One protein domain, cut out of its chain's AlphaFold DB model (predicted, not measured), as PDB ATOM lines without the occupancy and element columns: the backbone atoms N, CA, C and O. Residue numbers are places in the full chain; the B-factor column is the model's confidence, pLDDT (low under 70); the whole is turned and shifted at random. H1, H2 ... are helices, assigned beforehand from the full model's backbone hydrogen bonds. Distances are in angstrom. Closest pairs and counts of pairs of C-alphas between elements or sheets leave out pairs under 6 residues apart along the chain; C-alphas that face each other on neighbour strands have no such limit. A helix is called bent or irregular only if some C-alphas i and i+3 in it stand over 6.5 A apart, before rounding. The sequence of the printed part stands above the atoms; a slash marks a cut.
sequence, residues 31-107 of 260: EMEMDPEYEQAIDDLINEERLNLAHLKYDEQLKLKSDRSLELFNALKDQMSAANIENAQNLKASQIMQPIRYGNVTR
ATOM      1  N   GLU A  31      -0.880 -34.491 -31.639       28.12
ATOM      2  CA  GLU A  31       0.442 -33.905 -31.845       28.12
ATOM      3  C   GLU A  31       0.738 -34.046 -33.343       28.12
ATOM      4  O   GLU A  31       1.087 -35.123 -33.825       28.12
ATOM      5  N   MET A  32       0.454 -32.993 -34.110       31.84
ATOM      6  CA  MET A  32       0.912 -32.886 -35.489       31.84
ATOM      7  C   MET A  32       2.358 -32.408 -35.431       31.84
ATOM      8  O   MET A  32       2.613 -31.244 -35.132       31.84
ATOM      9  N   GLU A  33       3.301 -33.317 -35.671       36.28
ATOM     10  CA  GLU A  33       4.676 -32.929 -35.980       36.28
ATOM     11  C   GLU A  33       4.653 -32.100 -37.270       36.28
ATOM     12  O   GLU A  33       4.122 -32.534 -38.298       36.28
ATOM     13  N   MET A  34       5.158 -30.872 -37.179       43.19
ATOM     14  CA  MET A  34       5.227 -29.945 -38.300       43.19
ATOM     15  C   MET A  34       6.312 -30.430 -39.269       43.19
ATOM     16  O   MET A  34       7.379 -30.870 -38.845       43.19
ATOM     17  N   ASP A  35       6.022 -30.400 -40.569       48.72
ATOM     18  CA  ASP A  35       6.959 -30.850 -41.601       48.72
ATOM     19  C   ASP A  35       8.264 -30.018 -41.529       48.72
ATOM     20  O   ASP A  35       8.187 -28.784 -41.576       48.72
ATOM     21  N   PRO A  36       9.454 -30.646 -41.432       45.25
ATOM     22  CA  PRO A  36      10.741 -29.948 -41.406       45.25
ATOM     23  C   PRO A  36      10.964 -28.996 -42.592       45.25
ATOM     24  O   PRO A  36      11.673 -27.998 -42.466       45.25
ATOM     25  N   GLU A  37      10.356 -29.279 -43.746       43.72
ATOM     26  CA  GLU A  37      10.413 -28.404 -44.921       43.72
ATOM     27  C   GLU A  37       9.627 -27.097 -44.691       43.72
ATOM     28  O   GLU A  37      10.016 -26.028 -45.166       43.72
ATOM     29  N   TYR A  38       8.570 -27.158 -43.876       49.50
ATOM     30  CA  TYR A  38       7.765 -26.009 -43.460       49.50
ATOM     31  C   TYR A  38       8.467 -25.174 -42.380       49.50
ATOM     32  O   TYR A  38       8.417 -23.945 -42.430       49.50
ATOM     33  N   GLU A  39       9.175 -25.816 -41.441       49.75
ATOM     34  CA  GLU A  39      10.029 -25.131 -40.456       49.75
ATOM     35  C   GLU A  39      11.143 -24.325 -41.133       49.75
ATOM     36  O   GLU A  39      11.327 -23.145 -40.832       49.75
ATOM     37  N   GLN A  40      11.832 -24.925 -42.109       50.41
ATOM     38  CA  GLN A  40      12.901 -24.253 -42.850       50.41
ATOM     39  C   GLN A  40      12.376 -23.059 -43.664       50.41
ATOM     40  O   GLN A  40      12.991 -21.993 -43.666       50.41
ATOM     41  N   ALA A  41      11.214 -23.200 -44.308       49.00
ATOM     42  CA  ALA A  41      10.588 -22.109 -45.053       49.00
ATOM     43  C   ALA A  41      10.164 -20.938 -44.143       49.00
ATOM     44  O   ALA A  41      10.259 -19.775 -44.540       49.00
ATOM     45  N   ILE A  42       9.719 -21.229 -42.916       50.62
ATOM     46  CA  ILE A  42       9.392 -20.213 -41.908       50.62
ATOM     47  C   ILE A  42      10.657 -19.479 -41.453       50.62
ATOM     48  O   ILE A  42      10.643 -18.249 -41.389       50.62
ATOM     49  N   ASP A  43      11.749 -20.198 -41.192       54.97
ATOM     50  CA  ASP A  43      13.036 -19.600 -40.825       54.97
ATOM     51  C   ASP A  43      13.601 -18.714 -41.946       54.97
ATOM     52  O   ASP A  43      14.109 -17.617 -41.683       54.97
ATOM     53  N   ASP A  44      13.458 -19.129 -43.203       54.66
ATOM     54  CA  ASP A  44      13.885 -18.343 -44.361       54.66
ATOM     55  C   ASP A  44      13.044 -17.058 -44.512       54.66
ATOM     56  O   ASP A  44      13.604 -15.967 -44.634       54.66
ATOM     57  N   LEU A  45      11.715 -17.138 -44.371       51.97
ATOM     58  CA  LEU A  45      10.808 -15.976 -44.402       51.97
ATOM     59  C   LEU A  45      11.044 -14.998 -43.240       51.97
ATOM     60  O   LEU A  45      11.025 -13.774 -43.415       51.97
ATOM     61  N   ILE A  46      11.301 -15.529 -42.042       51.16
ATOM     62  CA  ILE A  46      11.669 -14.758 -40.847       51.16
ATOM     63  C   ILE A  46      12.957 -13.963 -41.088       51.16
ATOM     64  O   ILE A  46      13.068 -12.798 -40.677       51.16
ATOM     65  N   ASN A  47      13.924 -14.578 -41.768       51.62
ATOM     66  CA  ASN A  47      15.168 -13.927 -42.145       51.62
ATOM     67  C   ASN A  47      14.961 -12.893 -43.265       51.62
ATOM     68  O   ASN A  47      15.565 -11.818 -43.205       51.62
ATOM     69  N   GLU A  48      14.071 -13.141 -44.228       50.66
ATOM     70  CA  GLU A  48      13.795 -12.229 -45.346       50.66
ATOM     71  C   GLU A  48      13.062 -10.931 -44.939       50.66
ATOM     72  O   GLU A  48      13.449  -9.847 -45.384       50.66
ATOM     73  N   GLU A  49      12.039 -10.968 -44.073       52.19
ATOM     74  CA  GLU A  49      11.175  -9.783 -43.873       52.19
ATOM     75  C   GLU A  49      11.783  -8.666 -42.997       52.19
ATOM     76  O   GLU A  49      11.412  -7.496 -43.145       52.19
ATOM     77  N   ARG A  50      12.732  -8.963 -42.092       52.31
ATOM     78  CA  ARG A  50      13.344  -7.936 -41.207       52.31
ATOM     79  C   ARG A  50      14.835  -8.095 -40.920       52.31
ATOM     80  O   ARG A  50      15.484  -7.116 -40.553       52.31
ATOM     81  N   LEU A  51      15.398  -9.281 -41.124       61.56
ATOM     82  CA  LEU A  51      16.802  -9.605 -40.866       61.56
ATOM     83  C   LEU A  51      17.536  -9.912 -42.174       61.56
ATOM     84  O   LEU A  51      18.375 -10.802 -42.245       61.56
ATOM     85  N   ASN A  52      17.252  -9.108 -43.199       67.81
ATOM     86  CA  ASN A  52      17.579  -9.355 -44.606       67.81
ATOM     87  C   ASN A  52      19.074  -9.610 -44.914       67.81
ATOM     88  O   ASN A  52      19.427 -10.026 -46.009       67.81
ATOM     89  N   LEU A  53      19.975  -9.340 -43.963       77.50
ATOM     90  CA  LEU A  53      21.419  -9.565 -44.080       77.50
ATOM     91  C   LEU A  53      21.991 -10.473 -42.976       77.50
ATOM     92  O   LEU A  53      23.207 -10.607 -42.875       77.50
ATOM     93  N   ALA A  54      21.152 -11.070 -42.125       72.25
ATOM     94  CA  ALA A  54      21.592 -11.855 -40.970       72.25
ATOM     95  C   ALA A  54      22.346 -13.134 -41.356       72.25
ATOM     96  O   ALA A  54      23.170 -13.604 -40.575       72.25
ATOM     97  N   HIS A  55      22.115 -13.645 -42.566       77.19
ATOM     98  CA  HIS A  55      22.848 -14.775 -43.138       77.19
ATOM     99  C   HIS A  55      24.309 -14.435 -43.498       77.19
ATOM    100  O   HIS A  55      25.128 -15.338 -43.648       77.19
ATOM    101  N   LEU A  56      24.663 -13.150 -43.624       81.88
ATOM    102  CA  LEU A  56      26.025 -12.701 -43.929       81.88
ATOM    103  C   LEU A  56      26.829 -12.450 -42.654       81.88
ATOM    104  O   LEU A  56      26.290 -11.985 -41.641       81.88
ATOM    105  N   LYS A  57      28.153 -12.639 -42.718       85.25
ATOM    106  CA  LYS A  57      29.038 -12.193 -41.631       85.25
ATOM    107  C   LYS A  57      28.979 -10.676 -41.509       85.25
ATOM    108  O   LYS A  57      28.817  -9.966 -42.495       85.25
ATOM    109  N   TYR A  58      29.160 -10.161 -40.298       83.31
ATOM    110  CA  TYR A  58      28.980  -8.733 -40.034       83.31
ATOM    111  C   TYR A  58      29.845  -7.827 -40.932       83.31
ATOM    112  O   TYR A  58      29.332  -6.852 -41.475       83.31
ATOM    113  N   ASP A  59      31.105  -8.189 -41.185       87.81
ATOM    114  CA  ASP A  59      31.981  -7.431 -42.093       87.81
ATOM    115  C   ASP A  59      31.465  -7.419 -43.541       87.81
ATOM    116  O   ASP A  59      31.558  -6.405 -44.234       87.81
ATOM    117  N   GLU A  60      30.853  -8.518 -43.992       89.19
ATOM    118  CA  GLU A  60      30.215  -8.612 -45.311       89.19
ATOM    119  C   GLU A  60      28.953  -7.745 -45.367       89.19
ATOM    120  O   GLU A  60      28.717  -7.066 -46.367       89.19
ATOM    121  N   GLN A  61      28.184  -7.679 -44.273       88.69
ATOM    122  CA  GLN A  61      27.048  -6.761 -44.159       88.69
ATOM    123  C   GLN A  61      27.498  -5.298 -44.249       88.69
ATOM    124  O   GLN A  61      26.848  -4.496 -44.921       88.69
ATOM    125  N   LEU A  62      28.587  -4.930 -43.562       89.75
ATOM    126  CA  LEU A  62      29.132  -3.570 -43.592       89.75
ATOM    127  C   LEU A  62      29.616  -3.204 -44.992       89.75
ATOM    128  O   LEU A  62      29.250  -2.144 -45.500       89.75
ATOM    129  N   LYS A  63      30.364  -4.103 -45.638       91.62
ATOM    130  CA  LYS A  63      30.826  -3.914 -47.012       91.62
ATOM    131  C   LYS A  63      29.653  -3.714 -47.969       91.62
ATOM    132  O   LYS A  63      29.609  -2.707 -48.667       91.62
ATOM    133  N   LEU A  64      28.657  -4.599 -47.927       91.56
ATOM    134  CA  LEU A  64      27.474  -4.502 -48.782       91.56
ATOM    135  C   LEU A  64      26.715  -3.182 -48.576       91.56
ATOM    136  O   LEU A  64      26.249  -2.575 -49.539       91.56
ATOM    137  N   LYS A  65      26.594  -2.707 -47.329       91.56
ATOM    138  CA  LYS A  65      25.973  -1.406 -47.029       91.56
ATOM    139  C   LYS A  65      26.783  -0.239 -47.596       91.56
ATOM    140  O   LYS A  65      26.187   0.701 -48.124       91.56
ATOM    141  N   SER A  66      28.111  -0.280 -47.493       92.56
ATOM    142  CA  SER A  66      28.992   0.735 -48.079       92.56
ATOM    143  C   SER A  66      28.902   0.757 -49.604       92.56
ATOM    144  O   SER A  66      28.721   1.834 -50.172       92.56
ATOM    145  N   ASP A  67      28.938  -0.412 -50.243       93.25
ATOM    146  CA  ASP A  67      28.855  -0.553 -51.699       93.25
ATOM    147  C   ASP A  67      27.504  -0.026 -52.219       93.25
ATOM    148  O   ASP A  67      27.470   0.859 -53.074       93.25
ATOM    149  N   ARG A  68      26.382  -0.431 -51.601       92.31
ATOM    150  CA  ARG A  68      25.039   0.086 -51.942       92.31
ATOM    151  C   ARG A  68      24.896   1.595 -51.734       92.31
ATOM    152  O   ARG A  68      24.197   2.267 -52.488       92.31
ATOM    153  N   SER A  69      25.549   2.150 -50.712       93.69
ATOM    154  CA  SER A  69      25.530   3.600 -50.470       93.69
ATOM    155  C   SER A  69      26.272   4.363 -51.571       93.69
ATOM    156  O   SER A  69      25.847   5.450 -51.961       93.69
ATOM    157  N   LEU A  70      27.358   3.787 -52.094       94.19
ATOM    158  CA  LEU A  70      28.127   4.360 -53.196       94.19
ATOM    159  C   LEU A  70      27.338   4.310 -54.508       94.19
ATOM    160  O   LEU A  70      27.310   5.297 -55.243       94.19
ATOM    161  N   GLU A  71      26.670   3.190 -54.782       94.81
ATOM    162  CA  GLU A  71      25.771   3.043 -55.930       94.81
ATOM    163  C   GLU A  71      24.654   4.093 -55.902       94.81
ATOM    164  O   GLU A  71      24.453   4.807 -56.886       94.81
ATOM    165  N   LEU A  72      23.984   4.254 -54.755       94.06
ATOM    166  CA  LEU A  72      22.934   5.257 -54.581       94.06
ATOM    167  C   LEU A  72      23.464   6.684 -54.768       94.06
ATOM    168  O   LEU A  72      22.814   7.502 -55.419       94.06
ATOM    169  N   PHE A  73      24.641   6.987 -54.216       94.44
ATOM    170  CA  PHE A  73      25.278   8.289 -54.396       94.44
ATOM    171  C   PHE A  73      25.524   8.598 -55.879       94.44
ATOM    172  O   PHE A  73      25.185   9.689 -56.339       94.44
ATOM    173  N   ASN A  74      26.076   7.642 -56.632       93.12
ATOM    174  CA  ASN A  74      26.339   7.819 -58.059       93.12
ATOM    175  C   ASN A  74      25.035   8.002 -58.847       93.12
ATOM    176  O   ASN A  74      24.927   8.944 -59.627       93.12
ATOM    177  N   ALA A  75      24.013   7.187 -58.570       94.38
ATOM    178  CA  ALA A  75      22.707   7.315 -59.212       94.38
ATOM    179  C   ALA A  75      22.064   8.690 -58.955       94.38
ATOM    180  O   ALA A  75      21.543   9.322 -59.876       94.38
ATOM    181  N   LEU A  76      22.136   9.190 -57.717       93.38
ATOM    182  CA  LEU A  76      21.628  10.517 -57.373       93.38
ATOM    183  C   LEU A  76      22.429  11.622 -58.073       93.38
ATOM    184  O   LEU A  76      21.844  12.555 -58.618       93.38
ATOM    185  N   LYS A  77      23.759  11.512 -58.096       93.19
ATOM    186  CA  LYS A  77      24.640  12.453 -58.798       93.19
ATOM    187  C   LYS A  77      24.309  12.539 -60.292       93.19
ATOM    188  O   LYS A  77      24.282  13.642 -60.850       93.19
ATOM    189  N   ASP A  78      24.032  11.407 -60.930       92.31
ATOM    190  CA  ASP A  78      23.652  11.353 -62.343       92.31
ATOM    191  C   ASP A  78      22.304  12.045 -62.578       92.31
ATOM    192  O   ASP A  78      22.181  12.866 -63.490       92.31
ATOM    193  N   GLN A  79      21.319  11.817 -61.701       94.81
ATOM    194  CA  GLN A  79      20.025  12.508 -61.752       94.81
ATOM    195  C   GLN A  79      20.159  14.024 -61.550       94.81
ATOM    196  O   GLN A  79      19.559  14.801 -62.292       94.81
ATOM    197  N   MET A  80      20.976  14.465 -60.589       94.06
ATOM    198  CA  MET A  80      21.253  15.888 -60.359       94.06
ATOM    199  C   MET A  80      21.891  16.542 -61.587       94.06
ATOM    200  O   MET A  80      21.550  17.667 -61.952       94.06
ATOM    201  N   SER A  81      22.797  15.820 -62.244       91.44
ATOM    202  CA  SER A  81      23.460  16.291 -63.456       91.44
ATOM    203  C   SER A  81      22.490  16.396 -64.628       91.44
ATOM    204  O   SER A  81      22.492  17.405 -65.327       91.44
ATOM    205  N   ALA A  82      21.613  15.404 -64.805       93.19
ATOM    206  CA  ALA A  82      20.554  15.438 -65.813       93.19
ATOM    207  C   ALA A  82      19.553  16.586 -65.580       93.19
ATOM    208  O   ALA A  82      19.023  17.149 -66.534       93.19
ATOM    209  N   ALA A  83      19.335  16.972 -64.321       95.19
ATOM    210  CA  ALA A  83      18.509  18.114 -63.935       95.19
ATOM    211  C   ALA A  83      19.239  19.475 -64.013       95.19
ATOM    212  O   ALA A  83      18.669  20.487 -63.610       95.19
ATOM    213  N   ASN A  84      20.476  19.519 -64.528       92.81
ATOM    214  CA  ASN A  84      21.319  20.719 -64.613       92.81
ATOM    215  C   ASN A  84      21.565  21.416 -63.263       92.81
ATOM    216  O   ASN A  84      21.682  22.641 -63.199       92.81
ATOM    217  N   ILE A  85      21.664  20.651 -62.172       92.12
ATOM    218  CA  ILE A  85      22.060  21.201 -60.874       92.12
ATOM    219  C   ILE A  85      23.537  21.603 -60.931       92.12
ATOM    220  O   ILE A  85      24.414  20.807 -61.280       92.12
ATOM    221  N   GLU A  86      23.812  22.853 -60.563       89.50
ATOM    222  CA  GLU A  86      25.157  23.416 -60.569       89.50
ATOM    223  C   GLU A  86      26.106  22.592 -59.680       89.50
ATOM    224  O   GLU A  86      25.753  22.170 -58.580       89.50
ATOM    225  N   ASN A  87      27.332  22.359 -60.154       86.81
ATOM    226  CA  ASN A  87      28.383  21.619 -59.443       86.81
ATOM    227  C   ASN A  87      28.094  20.137 -59.123       86.81
ATOM    228  O   ASN A  87      28.940  19.499 -58.493       86.81
ATOM    229  N   ALA A  88      26.996  19.540 -59.603       85.25
ATOM    230  CA  ALA A  88      26.687  18.122 -59.362       85.25
ATOM    231  C   ALA A  88      27.827  17.175 -59.792       85.25
ATOM    232  O   ALA A  88      28.188  16.234 -59.085       85.25
ATOM    233  N   GLN A  89      28.478  17.477 -60.918       82.00
ATOM    234  CA  GLN A  89      29.604  16.698 -61.441       82.00
ATOM    235  C   GLN A  89      30.863  16.758 -60.561       82.00
ATOM    236  O   GLN A  89      31.638  15.797 -60.528       82.00
ATOM    237  N   ASN A  90      31.028  17.839 -59.791       89.06
ATOM    238  CA  ASN A  90      32.172  18.051 -58.905       89.06
ATOM    239  C   ASN A  90      32.051  17.277 -57.586       89.06
ATOM    240  O   ASN A  90      33.047  17.134 -56.875       89.06
ATOM    241  N   LEU A  91      30.864  16.745 -57.268       89.75
ATOM    242  CA  LEU A  91      30.652  15.933 -56.076       89.75
ATOM    243  C   LEU A  91      31.419  14.610 -56.189       89.75
ATOM    244  O   LEU A  91      31.258  13.847 -57.153       89.75
ATOM    245  N   LYS A  92      32.241  14.325 -55.175       90.69
ATOM    246  CA  LYS A  92      32.953  13.052 -55.021       90.69
ATOM    247  C   LYS A  92      32.435  12.313 -53.798       90.69
ATOM    248  O   LYS A  92      32.343  12.891 -52.719       90.69
ATOM    249  N   ALA A  93      32.209  11.009 -53.949       88.25
ATOM    250  CA  ALA A  93      31.789  10.144 -52.849       88.25
ATOM    251  C   ALA A  93      32.730  10.260 -51.641       88.25
ATOM    252  O   ALA A  93      32.270  10.397 -50.517       88.25
ATOM    253  N   SER A  94      34.045  10.330 -51.872       87.50
ATOM    254  CA  SER A  94      35.062  10.452 -50.817       87.50
ATOM    255  C   SER A  94      34.971  11.730 -49.973       87.50
ATOM    256  O   SER A  94      35.599  11.801 -48.922       87.50
ATOM    257  N   GLN A  95      34.260  12.760 -50.438       87.81
ATOM    258  CA  GLN A  95      34.061  14.009 -49.693       87.81
ATOM    259  C   GLN A  95      32.820  13.961 -48.794       87.81
ATOM    260  O   GLN A  95      32.693  14.787 -47.895       87.81
ATOM    261  N   ILE A  96      31.902  13.025 -49.048       87.31
ATOM    262  CA  ILE A  96      30.568  12.985 -48.433       87.31
ATOM    263  C   ILE A  96      30.391  11.707 -47.614       87.31
ATOM    264  O   ILE A  96      29.901  11.740 -46.489       87.31
ATOM    265  N   MET A  97      30.802  10.574 -48.176       90.38
ATOM    266  CA  MET A  97      30.689   9.272 -47.547       90.38
ATOM    267  C   MET A  97      31.821   9.063 -46.546       90.38
ATOM    268  O   MET A  97      33.000   9.190 -46.874       90.38
ATOM    269  N   GLN A  98      31.449   8.685 -45.328       88.62
ATOM    270  CA  GLN A  98      32.373   8.217 -44.304       88.62
ATOM    271  C   GLN A  98      32.274   6.691 -44.169       88.62
ATOM    272  O   GLN A  98      31.216   6.125 -44.461       88.62
ATOM    273  N   PRO A  99      33.340   6.010 -43.705       86.94
ATOM    274  CA  PRO A  99      33.262   4.595 -43.367       86.94
ATOM    275  C   PRO A  99      32.140   4.330 -42.360       86.94
ATOM    276  O   PRO A  99      31.964   5.084 -41.397       86.94
ATOM    277  N   ILE A 100      31.393   3.244 -42.566       88.06
ATOM    278  CA  ILE A 100      30.350   2.832 -41.628       88.06
ATOM    279  C   ILE A 100      31.023   2.430 -40.314       88.06
ATOM    280  O   ILE A 100      31.924   1.591 -40.292       88.06
ATOM    281  N   ARG A 101      30.583   3.035 -39.209       84.75
ATOM    282  CA  ARG A 101      31.055   2.673 -37.870       84.75
ATOM    283  C   ARG A 101      30.407   1.358 -37.451       84.75
ATOM    284  O   ARG A 101      29.186   1.228 -37.513       84.75
ATOM    285  N   TYR A 102      31.224   0.399 -37.032       80.19
ATOM    286  CA  TYR A 102      30.741  -0.873 -36.510       80.19
ATOM    287  C   TYR A 102      30.017  -0.667 -35.174       80.19
ATOM    288  O   TYR A 102      30.405   0.170 -34.359       80.19
ATOM    289  N   GLY A 103      28.964  -1.447 -34.952       72.88
ATOM    290  CA  GLY A 103      28.339  -1.585 -33.644       72.88
ATOM    291  C   GLY A 103      29.095  -2.618 -32.818       72.88
ATOM    292  O   GLY A 103      29.374  -3.716 -33.291       72.88
ATOM    293  N   ASN A 104      29.400  -2.284 -31.568       67.69
ATOM    294  CA  ASN A 104      30.104  -3.171 -30.634       67.69
ATOM    295  C   ASN A 104      29.231  -4.377 -30.225       67.69
ATOM    296  O   ASN A 104      29.733  -5.362 -29.693       67.69
ATOM    297  N   VAL A 105      27.916  -4.266 -30.444       65.94
ATOM    298  CA  VAL A 105      26.885  -5.242 -30.093       65.94
ATOM    299  C   VAL A 105      25.982  -5.437 -31.309       65.94
ATOM    300  O   VAL A 105      25.358  -4.492 -31.787       65.94
ATOM    301  N   THR A 106      25.918  -6.667 -31.821       61.31
ATOM    302  CA  THR A 106      25.127  -7.034 -33.012       61.31
ATOM    303  C   THR A 106      23.948  -7.958 -32.694       61.31
ATOM    304  O   THR A 106      23.114  -8.202 -33.561       61.31
ATOM    305  N   ARG A 107      23.844  -8.438 -31.448       61.09
ATOM    306  CA  ARG A 107      22.716  -9.222 -30.913       61.09
ATOM    307  C   ARG A 107      22.074  -8.457 -29.761       61.09
ATOM    308  O   ARG A 107      22.804  -7.857 -28.979       61.09
TER     309      ARG A 107
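Overview. This is residues 31 to 107 of the 260 residues of an uncharacterized protein of Anisakis simplex (UniProt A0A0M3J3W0). One long helix, H2, has the chain after it folding back beside it through the single small turn of H3, while the free residues 31 to 43, of which 36 to 43 belong to H1, stick out as an arm beyond the other end of H2. The printed part has 77 residues with three named helices, in the order H1, H2, H3, and no named strand; its class is all helix. It is extended, with a radius of gyration of the C-alphas of 19.8 A, and it spans 69 by 31 by 13 A, the arm adding to the length.

Along the chain. Find C-alpha 58 at (28.980, -8.733, -40.034); from there H2, residues 58 to 82, runs 36.3 A to C-alpha 82 at (20.554, 15.438, -65.813). Before it, look for H1 in residues 36 to 50, beginning at C-alpha 36 at (10.741, -29.948, -41.406) and 22.2 A long. H1 is neither bent nor irregular, but only just: C-alphas 47 and 50 are 6.3 A apart. H3 is residues 93 to 96.

Arrangement. Start at H2, where residues 70 to 74 alone touch H3. The two helices only just touch, with 3 pairs of C-alphas within 8 A; the closest C-alphas are those of Leu 70 and Ala 93, 6.9 A apart. H1 is apart from both H2 and H3. In H2 each O i to N i+4 pair is within hydrogen-bond range; in H1 10 of 11 are, and H3 is too short for such a pair.

Size, cuts and confidence. The C-alphas farthest apart are those of Glu 31 and Glu 86, at 68.7 A. Without the free residues 31 to 43, the remaining 64 residues span 44 by 26 by 13 A. The printed part has no cut, and the links H1 to H2 and H2 to H3 are short. The mean pLDDT of the printed part is 76.2; look for values under 70 in residues 31 to 52 and 104 to 107.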